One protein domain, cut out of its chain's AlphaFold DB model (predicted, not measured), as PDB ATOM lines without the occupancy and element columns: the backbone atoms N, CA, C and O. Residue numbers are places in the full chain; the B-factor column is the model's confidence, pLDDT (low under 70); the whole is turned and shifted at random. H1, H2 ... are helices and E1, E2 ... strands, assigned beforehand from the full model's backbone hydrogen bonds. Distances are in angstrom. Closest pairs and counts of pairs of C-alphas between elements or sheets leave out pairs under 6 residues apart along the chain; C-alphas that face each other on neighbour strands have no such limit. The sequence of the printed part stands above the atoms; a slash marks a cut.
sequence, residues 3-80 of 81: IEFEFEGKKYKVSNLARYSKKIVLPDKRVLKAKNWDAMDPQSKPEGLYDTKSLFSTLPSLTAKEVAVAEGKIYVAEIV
ATOM      1  N   ILE A   3     381.670 232.308 522.975       90.12
ATOM      2  CA  ILE A   3     381.996 233.239 521.896       90.12
ATOM      3  C   ILE A   3     382.567 232.442 520.732       90.12
ATOM      4  O   ILE A   3     383.548 231.716 520.899       90.12
ATOM      5  N   GLU A   4     381.985 232.632 519.551       93.06
ATOM      6  CA  GLU A   4     382.511 232.103 518.297       93.06
ATOM      7  C   GLU A   4     383.459 233.099 517.620       93.06
ATOM      8  O   GLU A   4     383.159 234.293 517.497       93.06
ATOM      9  N   PHE A   5     384.600 232.603 517.147       91.12
ATOM     10  CA  PHE A   5     385.603 233.372 516.413       91.12
ATOM     11  C   PHE A   5     386.256 232.524 515.316       91.12
ATOM     12  O   PHE A   5     386.192 231.296 515.335       91.12
ATOM     13  N   GLU A   6     386.894 233.184 514.351       92.19
ATOM     14  CA  GLU A   6     387.643 232.525 513.280       92.19
ATOM     15  C   GLU A   6     389.142 232.791 513.441       92.19
ATOM     16  O   GLU A   6     389.557 233.907 513.758       92.19
ATOM     17  N   PHE A   7     389.956 231.761 513.232       89.94
ATOM     18  CA  PHE A   7     391.410 231.857 513.222       89.94
ATOM     19  C   PHE A   7     391.984 230.880 512.191       89.94
ATOM     20  O   PHE A   7     391.639 229.700 512.198       89.94
ATOM     21  N   GLU A   8     392.843 231.374 511.292       90.19
ATOM     22  CA  GLU A   8     393.443 230.587 510.195       90.19
ATOM     23  C   GLU A   8     392.406 229.822 509.341       90.19
ATOM     24  O   GLU A   8     392.611 228.668 508.968       90.19
ATOM     25  N   GLY A   9     391.254 230.448 509.063       89.75
ATOM     26  CA  GLY A   9     390.173 229.848 508.270       89.75
ATOM     27  C   GLY A   9     389.386 228.744 508.986       89.75
ATOM     28  O   GLY A   9     388.564 228.074 508.364       89.75
ATOM     29  N   LYS A  10     389.618 228.533 510.289       91.88
ATOM     30  CA  LYS A  10     388.855 227.604 511.132       91.88
ATOM     31  C   LYS A  10     388.006 228.369 512.136       91.88
ATOM     32  O   LYS A  10     388.468 229.339 512.737       91.88
ATOM     33  N   LYS A  11     386.780 227.896 512.350       92.94
ATOM     34  CA  LYS A  11     385.868 228.438 513.358       92.94
ATOM     35  C   LYS A  11     386.046 227.721 514.684       92.94
ATOM     36  O   LYS A  11     386.133 226.493 514.743       92.94
ATOM     37  N   TYR A  12     386.060 228.506 515.745       93.25
ATOM     38  CA  TYR A  12     386.222 228.049 517.108       93.25
ATOM     39  C   TYR A  12     385.163 228.682 517.996       93.25
ATOM     40  O   TYR A  12     384.756 229.819 517.769       93.25
ATOM     41  N   LYS A  13     384.774 227.972 519.049       93.31
ATOM     42  CA  LYS A  13     383.997 228.505 520.166       93.31
ATOM     43  C   LYS A  13     384.825 228.428 521.437       93.31
ATOM     44  O   LYS A  13     385.513 227.440 521.669       93.31
ATOM     45  N   VAL A  14     384.780 229.459 522.263       91.38
ATOM     46  CA  VAL A  14     385.470 229.491 523.557       91.38
ATOM     47  C   VAL A  14     384.551 230.079 524.612       91.38
ATOM     48  O   VAL A  14     383.717 230.932 524.312       91.38
ATOM     49  N   SER A  15     384.713 229.645 525.860       89.75
ATOM     50  CA  SER A  15     383.974 230.230 526.976       89.75
ATOM     51  C   SER A  15     384.114 231.751 526.978       89.75
ATOM     52  O   SER A  15     385.217 232.287 526.882       89.75
ATOM     53  N   ASN A  16     383.002 232.454 527.171       86.94
ATOM     54  CA  ASN A  16     382.986 233.913 527.243       86.94
ATOM     55  C   ASN A  16     383.825 234.474 528.412       86.94
ATOM     56  O   ASN A  16     384.225 235.633 528.418       86.94
ATOM     57  N   LEU A  17     384.181 233.638 529.388       86.44
ATOM     58  CA  LEU A  17     385.125 234.007 530.441       86.44
ATOM     59  C   LEU A  17     386.563 234.224 529.918       86.44
ATOM     60  O   LEU A  17     387.371 234.878 530.584       86.44
ATOM     61  N   ALA A  18     386.882 233.754 528.708       86.69
ATOM     62  CA  ALA A  18     388.173 233.961 528.057       86.69
ATOM     63  C   ALA A  18     388.544 235.435 527.899       86.69
ATOM     64  O   ALA A  18     389.724 235.764 528.050       86.69
ATOM     65  N   ARG A  19     387.556 236.327 527.742       85.12
ATOM     66  CA  ARG A  19     387.750 237.784 527.671       85.12
ATOM     67  C   ARG A  19     388.521 238.356 528.863       85.12
ATOM     68  O   ARG A  19     389.302 239.288 528.699       85.12
ATOM     69  N   TYR A  20     388.371 237.758 530.050       84.25
ATOM     70  CA  TYR A  20     389.068 238.195 531.266       84.25
ATOM     71  C   TYR A  20     390.550 237.813 531.269       84.25
ATOM     72  O   TYR A  20     391.376 238.535 531.820       84.25
ATOM     73  N   SER A  21     390.896 236.682 530.653       82.31
ATOM     74  CA  SER A  21     392.287 236.221 530.535       82.31
ATOM     75  C   SER A  21     392.980 236.724 529.265       82.31
ATOM     76  O   SER A  21     394.208 236.718 529.188       82.31
ATOM     77  N   LYS A  22     392.191 237.124 528.255       84.44
ATOM     78  CA  LYS A  22     392.606 237.404 526.870       84.44
ATOM     79  C   LYS A  22     393.447 236.287 526.236       84.44
ATOM     80  O   LYS A  22     394.133 236.543 525.249       84.44
ATOM     81  N   LYS A  23     393.412 235.075 526.797       86.12
ATOM     82  CA  LYS A  23     394.172 233.899 526.367       86.12
ATOM     83  C   LYS A  23     393.209 232.777 525.998       86.12
ATOM     84  O   LYS A  23     392.288 232.471 526.753       86.12
ATOM     85  N   ILE A  24     393.457 232.152 524.857       88.88
ATOM     86  CA  ILE A  24     392.671 231.036 524.336       88.88
ATOM     87  C   ILE A  24     393.635 229.904 523.998       88.88
ATOM     88  O   ILE A  24     394.583 230.125 523.249       88.88
ATOM     89  N   VAL A  25     393.395 228.704 524.521       89.12
ATOM     90  CA  VAL A  25     394.128 227.498 524.104       89.12
ATOM     91  C   VAL A  25     393.358 226.835 522.974       89.12
ATOM     92  O   VAL A  25     392.193 226.483 523.143       89.12
ATOM     93  N   LEU A  26     394.001 226.654 521.827       89.00
ATOM     94  CA  LEU A  26     393.454 225.889 520.713       89.00
ATOM     95  C   LEU A  26     393.606 224.374 520.951       89.00
ATOM     96  O   LEU A  26     394.484 223.951 521.707       89.00
ATOM     97  N   PRO A  27     392.818 223.524 520.266       86.00
ATOM     98  CA  PRO A  27     392.941 222.065 520.363       86.00
ATOM     99  C   PRO A  27     394.329 221.515 520.005       86.00
ATOM    100  O   PRO A  27     394.739 220.481 520.526       86.00
ATOM    101  N   ASP A  28     395.068 222.222 519.149       85.12
ATOM    102  CA  ASP A  28     396.447 221.899 518.763       85.12
ATOM    103  C   ASP A  28     397.501 222.376 519.780       85.12
ATOM    104  O   ASP A  28     398.698 222.330 519.504       85.12
ATOM    105  N   LYS A  29     397.057 222.788 520.976       80.94
ATOM    106  CA  LYS A  29     397.873 223.252 522.108       80.94
ATOM    107  C   LYS A  29     398.548 224.610 521.890       80.94
ATOM    108  O   LYS A  29     399.306 225.044 522.758       80.94
ATOM    109  N   ARG A  30     398.264 225.315 520.790       84.50
ATOM    110  CA  ARG A  30     398.686 226.713 520.631       84.50
ATOM    111  C   ARG A  30     397.905 227.610 521.572       84.50
ATOM    112  O   ARG A  30     396.740 227.347 521.875       84.50
ATOM    113  N   VAL A  31     398.533 228.697 522.012       86.81
ATOM    114  CA  VAL A  31     397.863 229.694 522.845       86.81
ATOM    115  C   VAL A  31     397.810 231.010 522.123       86.81
ATOM    116  O   VAL A  31     398.813 231.706 521.966       86.81
ATOM    117  N   LEU A  32     396.596 231.367 521.737       89.25
ATOM    118  CA  LEU A  32     396.306 232.651 521.151       89.25
ATOM    119  C   LEU A  32     396.119 233.684 522.247       89.25
ATOM    120  O   LEU A  32     395.507 233.425 523.290       89.25
ATOM    121  N   LYS A  33     396.591 234.891 521.971       89.44
ATOM    122  CA  LYS A  33     396.272 236.068 522.763       89.44
ATOM    123  C   LYS A  33     395.586 237.091 521.880       89.44
ATOM    124  O   LYS A  33     396.049 237.386 520.782       89.44
ATOM    125  N   ALA A  34     394.478 237.627 522.372       90.19
ATOM    126  CA  ALA A  34     393.784 238.712 521.699       90.19
ATOM    127  C   ALA A  34     394.500 240.034 522.005       90.19
ATOM    128  O   ALA A  34     394.790 240.334 523.171       90.19
ATOM    129  N   LYS A  35     394.781 240.841 520.976       89.25
ATOM    130  CA  LYS A  35     395.257 242.220 521.159       89.25
ATOM    131  C   LYS A  35     394.187 243.047 521.862       89.25
ATOM    132  O   LYS A  35     394.497 243.773 522.807       89.25
ATOM    133  N   ASN A  36     392.940 242.894 521.429       89.06
ATOM    134  CA  ASN A  36     391.789 243.533 522.040       89.06
ATOM    135  C   ASN A  36     390.668 242.521 522.289       89.06
ATOM    136  O   ASN A  36     390.478 241.587 521.517       89.06
ATOM    137  N   TRP A  37     389.971 242.693 523.407       90.62
ATOM    138  CA  TRP A  37     388.779 241.931 523.768       90.62
ATOM    139  C   TRP A  37     388.060 242.714 524.861       90.62
ATOM    140  O   TRP A  37     388.633 242.912 525.941       90.62
ATOM    141  N   ASP A  38     386.862 243.210 524.564       87.38
ATOM    142  CA  ASP A  38     386.088 244.002 525.511       87.38
ATOM    143  C   ASP A  38     385.491 243.097 526.602       87.38
ATOM    144  O   ASP A  38     384.624 242.262 526.366       87.38
ATOM    145  N   ALA A  39     385.978 243.242 527.832       82.81
ATOM    146  CA  ALA A  39     385.496 242.437 528.947       82.81
ATOM    147  C   ALA A  39     384.109 242.872 529.462       82.81
ATOM    148  O   ALA A  39     383.491 242.110 530.213       82.81
ATOM    149  N   MET A  40     383.652 244.077 529.100       85.25
ATOM    150  CA  MET A  40     382.361 244.643 529.500       85.25
ATOM    151  C   MET A  40     381.235 244.257 528.541       85.25
ATOM    152  O   MET A  40     380.095 244.124 528.985       85.25
ATOM    153  N   ASP A  41     381.550 244.012 527.269       86.06
ATOM    154  CA  ASP A  41     380.596 243.494 526.290       86.06
ATOM    155  C   ASP A  41     380.673 241.952 526.204       86.06
ATOM    156  O   ASP A  41     381.659 241.398 525.704       86.06
ATOM    157  N   PRO A  42     379.633 241.225 526.663       80.88
ATOM    158  CA  PRO A  42     379.599 239.769 526.625       80.88
ATOM    159  C   PRO A  42     379.490 239.175 525.214       80.88
ATOM    160  O   PRO A  42     379.609 237.953 525.100       80.88
ATOM    161  N   GLN A  43     379.240 239.977 524.178       83.50
ATOM    162  CA  GLN A  43     379.212 239.550 522.775       83.50
ATOM    163  C   GLN A  43     380.476 239.942 522.001       83.50
ATOM    164  O   GLN A  43     380.620 239.556 520.836       83.50
ATOM    165  N   SER A  44     381.400 240.669 522.630       87.69
ATOM    166  CA  SER A  44     382.618 241.106 521.963       87.69
ATOM    167  C   SER A  44     383.481 239.917 521.546       87.69
ATOM    168  O   SER A  44     383.633 238.924 522.264       87.69
ATOM    169  N   LYS A  45     384.065 240.019 520.356       89.81
ATOM    170  CA  LYS A  45     384.951 238.993 519.806       89.81
ATOM    171  C   LYS A  45     386.410 239.356 520.080       89.81
ATOM    172  O   LYS A  45     386.739 240.539 520.165       89.81
ATOM    173  N   PRO A  46     387.300 238.361 520.205       91.12
ATOM    174  CA  PRO A  46     388.726 238.634 520.261       91.12
ATOM    175  C   PRO A  46     389.206 239.230 518.933       91.12
ATOM    176  O   PRO A  46     388.970 238.667 517.866       91.12
ATOM    177  N   GLU A  47     389.938 240.336 519.003       90.75
ATOM    178  CA  GLU A  47     390.517 241.012 517.844       90.75
ATOM    179  C   GLU A  47     392.042 240.957 517.876       90.75
ATOM    180  O   GLU A  47     392.676 241.040 518.938       90.75
ATOM    181  N   GLY A  48     392.646 240.860 516.689       88.88
ATOM    182  CA  GLY A  48     394.097 240.773 516.543       88.88
ATOM    183  C   GLY A  48     394.659 239.583 517.313       88.88
ATOM    184  O   GLY A  48     395.521 239.767 518.167       88.88
ATOM    185  N   LEU A  49     394.113 238.389 517.066       90.94
ATOM    186  CA  LEU A  49     394.618 237.138 517.620       90.94
ATOM    187  C   LEU A  49     396.021 236.868 517.076       90.94
ATOM    188  O   LEU A  49     396.232 236.854 515.865       90.94
ATOM    189  N   TYR A  50     396.969 236.624 517.971       88.88
ATOM    190  CA  TYR A  50     398.308 236.172 517.612       88.88
ATOM    191  C   TYR A  50     398.702 234.978 518.462       88.88
ATOM    192  O   TYR A  50     398.343 234.888 519.640       88.88
ATOM    193  N   ASP A  51     399.459 234.073 517.849       87.75
ATOM    194  CA  ASP A  51     400.069 232.965 518.563       87.75
ATOM    195  C   ASP A  51     401.107 233.527 519.534       87.75
ATOM    196  O   ASP A  51     402.064 234.214 519.156       87.75
ATOM    197  N   THR A  52     400.896 233.270 520.814       79.88
ATOM    198  CA  THR A  52     401.963 233.455 521.776       79.88
ATOM    199  C   THR A  52     402.821 232.215 521.669       79.88
ATOM    200  O   THR A  52     402.350 231.123 521.972       79.88
ATOM    201  N   LYS A  53     404.097 232.381 521.297       66.69
ATOM    202  CA  LYS A  53     405.145 231.383 521.560       66.69
ATOM    203  C   LYS A  53     405.280 231.194 523.079       66.69
ATOM    204  O   LYS A  53     406.259 231.608 523.689       66.69
ATOM    205  N   SER A  54     404.243 230.675 523.717       58.09
ATOM    206  CA  SER A  54     404.213 230.296 525.112       58.09
ATOM    207  C   SER A  54     404.832 228.915 525.218       58.09
ATOM    208  O   SER A  54     404.645 228.059 524.357       58.09
ATOM    209  N   LEU A  55     405.579 228.739 526.299       51.28
ATOM    210  CA  LEU A  55     406.462 227.636 526.671       51.28
ATOM    211  C   LEU A  55     405.791 226.249 526.807       51.28
ATOM    212  O   LEU A  55     406.319 225.392 527.500       51.28
ATOM    213  N   PHE A  56     404.661 225.977 526.147       57.41
ATOM    214  CA  PHE A  56     403.975 224.676 526.192       57.41
ATOM    215  C   PHE A  56     404.770 223.540 525.536       57.41
ATOM    216  O   PHE A  56     404.402 222.374 525.662       57.41
ATOM    217  N   SER A  57     405.896 223.861 524.887       52.09
ATOM    218  CA  SER A  57     406.867 222.892 524.377       52.09
ATOM    219  C   SER A  57     407.442 221.969 525.460       52.09
ATOM    220  O   SER A  57     407.990 220.925 525.118       52.09
ATOM    221  N   THR A  58     407.307 222.308 526.747       55.06
ATOM    222  CA  THR A  58     407.743 221.458 527.870       55.06
ATOM    223  C   THR A  58     406.723 220.401 528.295       55.06
ATOM    224  O   THR A  58     407.099 219.480 529.017       55.06
ATOM    225  N   LEU A  59     405.465 220.468 527.834       61.31
ATOM    226  CA  LEU A  59     404.400 219.516 528.194       61.31
ATOM    227  C   LEU A  59     403.799 218.824 526.954       61.31
ATOM    228  O   LEU A  59     402.591 218.896 526.713       61.31
ATOM    229  N   PRO A  60     404.620 218.123 526.145       60.81
ATOM    230  CA  PRO A  60     404.186 217.541 524.875       60.81
ATOM    231  C   PRO A  60     403.085 216.478 525.026       60.81
ATOM    232  O   PRO A  60     402.323 216.259 524.082       60.81
ATOM    233  N   SER A  61     402.954 215.850 526.199       70.19
ATOM    234  CA  SER A  61     401.975 214.790 526.467       70.19
ATOM    235  C   SER A  61     400.572 215.288 526.824       70.19
ATOM    236  O   SER A  61     399.628 214.513 526.719       70.19
ATOM    237  N   LEU A  62     400.402 216.559 527.203       71.75
ATOM    238  CA  LEU A  62     399.123 217.063 527.716       71.75
ATOM    239  C   LEU A  62     398.176 217.504 526.600       71.75
ATOM    240  O   LEU A  62     398.598 218.104 525.613       71.75
ATOM    241  N   THR A  63     396.887 217.247 526.752       79.81
ATOM    242  CA  THR A  63     395.812 217.788 525.910       79.81
ATOM    243  C   THR A  63     395.584 219.281 526.180       79.81
ATOM    244  O   THR A  63     395.949 219.800 527.231       79.81
ATOM    245  N   ALA A  64     394.916 219.990 525.260       74.94
ATOM    246  CA  ALA A  64     394.574 221.412 525.419       74.94
ATOM    247  C   ALA A  64     393.837 221.725 526.740       74.94
ATOM    248  O   ALA A  64     394.062 222.765 527.360       74.94
ATOM    249  N   LYS A  65     392.989 220.797 527.203       75.62
ATOM    250  CA  LYS A  65     392.260 220.915 528.471       75.62
ATOM    251  C   LYS A  65     393.167 220.777 529.685       75.62
ATOM    252  O   LYS A  65     393.038 221.557 530.623       75.62
ATOM    253  N   GLU A  66     394.099 219.838 529.653       73.69
ATOM    254  CA  GLU A  66     395.081 219.663 530.727       73.69
ATOM    255  C   GLU A  66     396.039 220.857 530.804       73.69
ATOM    256  O   GLU A  66     396.321 221.349 531.895       73.69
ATOM    257  N   VAL A  67     396.452 221.391 529.650       71.56
ATOM    258  CA  VAL A  67     397.250 222.622 529.557       71.56
ATOM    259  C   VAL A  67     396.523 223.807 530.204       71.56
ATOM    260  O   VAL A  67     397.112 224.549 530.989       71.56
ATOM    261  N   ALA A  68     395.229 223.975 529.919       73.31
ATOM    262  CA  ALA A  68     394.430 225.063 530.478       73.31
ATOM    263  C   ALA A  68     394.278 224.989 532.009       73.31
ATOM    264  O   ALA A  68     394.285 226.026 532.677       73.31
ATOM    265  N   VAL A  69     394.165 223.776 532.563       73.94
ATOM    266  CA  VAL A  69     394.061 223.538 534.012       73.94
ATOM    267  C   VAL A  69     395.390 223.812 534.717       73.94
ATOM    268  O   VAL A  69     395.388 224.459 535.762       73.94
ATOM    269  N   ALA A  70     396.516 223.374 534.143       68.12
ATOM    270  CA  ALA A  70     397.846 223.556 534.732       68.12
ATOM    271  C   ALA A  70     398.214 225.037 534.959       68.12
ATOM    272  O   ALA A  70     398.839 225.379 535.958       68.12
ATOM    273  N   GLU A  71     397.776 225.925 534.066       68.06
ATOM    274  CA  GLU A  71     398.078 227.366 534.108       68.06
ATOM    275  C   GLU A  71     397.024 228.200 534.865       68.06
ATOM    276  O   GLU A  71     397.117 229.426 534.960       68.06
ATOM    277  N   GLY A  72     395.980 227.558 535.395       62.59
ATOM    278  CA  GLY A  72     395.052 228.138 536.364       62.59
ATOM    279  C   GLY A  72     394.036 229.165 535.848       62.59
ATOM    280  O   GLY A  72     393.092 229.447 536.584       62.59
ATOM    281  N   LYS A  73     394.166 229.731 534.635       66.38
ATOM    282  CA  LYS A  73     393.208 230.720 534.066       66.38
ATOM    283  C   LYS A  73     393.193 230.785 532.529       66.38
ATOM    284  O   LYS A  73     393.135 231.884 531.973       66.38
ATOM    285  N   ILE A  74     393.279 229.656 531.825       75.94
ATOM    286  CA  ILE A  74     393.151 229.652 530.357       75.94
ATOM    287  C   ILE A  74     391.888 228.903 529.935       75.94
ATOM    288  O   ILE A  74     391.448 227.978 530.610       75.94
ATOM    289  N   TYR A  75     391.283 229.334 528.830       83.62
ATOM    290  CA  TYR A  75     390.041 228.770 528.317       83.62
ATOM    291  C   TYR A  75     390.307 228.059 527.000       83.62
ATOM    292  O   TYR A  75     390.967 228.598 526.108       83.62
ATOM    293  N   VAL A  76     389.806 226.834 526.906       85.75
ATOM    294  CA  VAL A  76     389.997 225.973 525.741       85.75
ATOM    295  C   VAL A  76     388.949 226.314 524.699       85.75
ATOM    296  O   VAL A  76     387.757 226.363 525.009       85.75
ATOM    297  N   ALA A  77     389.404 226.550 523.478       87.25
ATOM    298  CA  ALA A  77     388.548 226.648 522.318       87.25
ATOM    299  C   ALA A  77     388.220 225.257 521.767       87.25
ATOM    300  O   ALA A  77     389.076 224.376 521.699       87.25
ATOM    301  N   GLU A  78     386.991 225.089 521.305       88.19
ATOM    302  CA  GLU A  78     386.512 223.906 520.599       88.19
ATOM    303  C   GLU A  78     386.264 224.269 519.132       88.19
ATOM    304  O   GLU A  78     385.829 225.382 518.837       88.19
ATOM    305  N   ILE A  79     386.541 223.355 518.200       88.12
ATOM    306  CA  ILE A  79     386.252 223.572 516.774       88.12
ATOM    307  C   ILE A  79     384.737 223.510 516.557       88.12
ATOM    308  O   ILE A  79     384.068 222.627 517.093       88.12
ATOM    309  N   VAL A  80     384.215 224.436 515.756       87.88
ATOM    310  CA  VAL A  80     382.825 224.409 515.286       87.88
ATOM    311  C   VAL A  80     382.800 223.661 513.950       87.88
ATOM    312  O   VAL A  80     383.476 224.086 513.011       87.88
TER     313      VAL A  80
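What this domain is: This is residues 3 to 80 of the 81 residues of an uncharacterized protein of Candidatus Collierbacteria bacterium GW2011_GWC2_43_12 (UniProt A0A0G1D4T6). What shape do these atoms make? One six-stranded sheet is curled like part of a barrel and folded back on itself, so that E1 and E2 face E3, E4 and E5 across the hinge strand E6. H2 packs on E6 and E3, and the small H1 is beside the strands. What is it built of? The printed part has 78 residues, with E1 E2 H1 E3 E4 E5 H2 E6 along the chain; the sheet runs E1 E2 E6 E3 E4 E5 and is mixed, and the class is mixed, helices and strands. It is compact, with a radius of gyration of the C-alphas of 11.7 A and spans of 35 by 26 by 19 A.

Where its parts are: Where are the strands? E1 is residues 3 to 7, 12.9 A long from C-alpha 3 at (381.996, 233.239, 521.896); E2 is 10 to 15, 16.8 A; E3 is 23 to 25. E4 is 31 to 36, 15.1 A; E5 is 47 to 52, 14.3 A; E6 is 75 to 79, 13.2 A, ending at C-alpha 79 at (386.252, 223.572, 516.774). Where are the helices? H1 is residues 18 to 21, and H2 is residues 64 to 70, 10.1 A long.

How they stand to each other: Which strands are neighbours? E1 and E2, a hairpin, are antiparallel, with N 5 and O 12 at 2.9 A; E2 and E6 are antiparallel, with N 13 and O 78 at 2.8 A. E6 and E3 are parallel, with N 77 and O 25 at 2.8 A. E3, E4 and E5 form a meander, each strand the antiparallel neighbour of the one before, with N 24 and O 32 at 2.9 A and N 33 and O 50 at 2.9 A. Where do the helices sit? H2 is on the sheet at a height of 9.2 A, along E6 at 4 degrees on the local plane, over E6 and only just over E3, on which 3 of its C-alphas fall; the C-alphas of Ala 68 and Tyr 75, the closest of H2 and E6, are 6.1 A apart. E5, H2 and E6 form a split strand-helix-strand unit, two strands running the same way with E3 and E4 between them, and its crossover is right-handed. H1 is on the sheet, over none of its strands, at a height of 6.7 A. How are the helices' backbones? In H2 every O i to N i+4 pair is within hydrogen-bond range; H1 is too short for such a pair.

The domain as a whole: How far does it reach? The two C-alphas farthest apart, those of Met 40 and Ser 61, are 35.8 A apart, and the printed part has no cut. Which link is long, and where is confidence low? The link from E5 to H2 is long, with 11 residues; pLDDT is under 70 at residues 53 to 60 and 70 to 73.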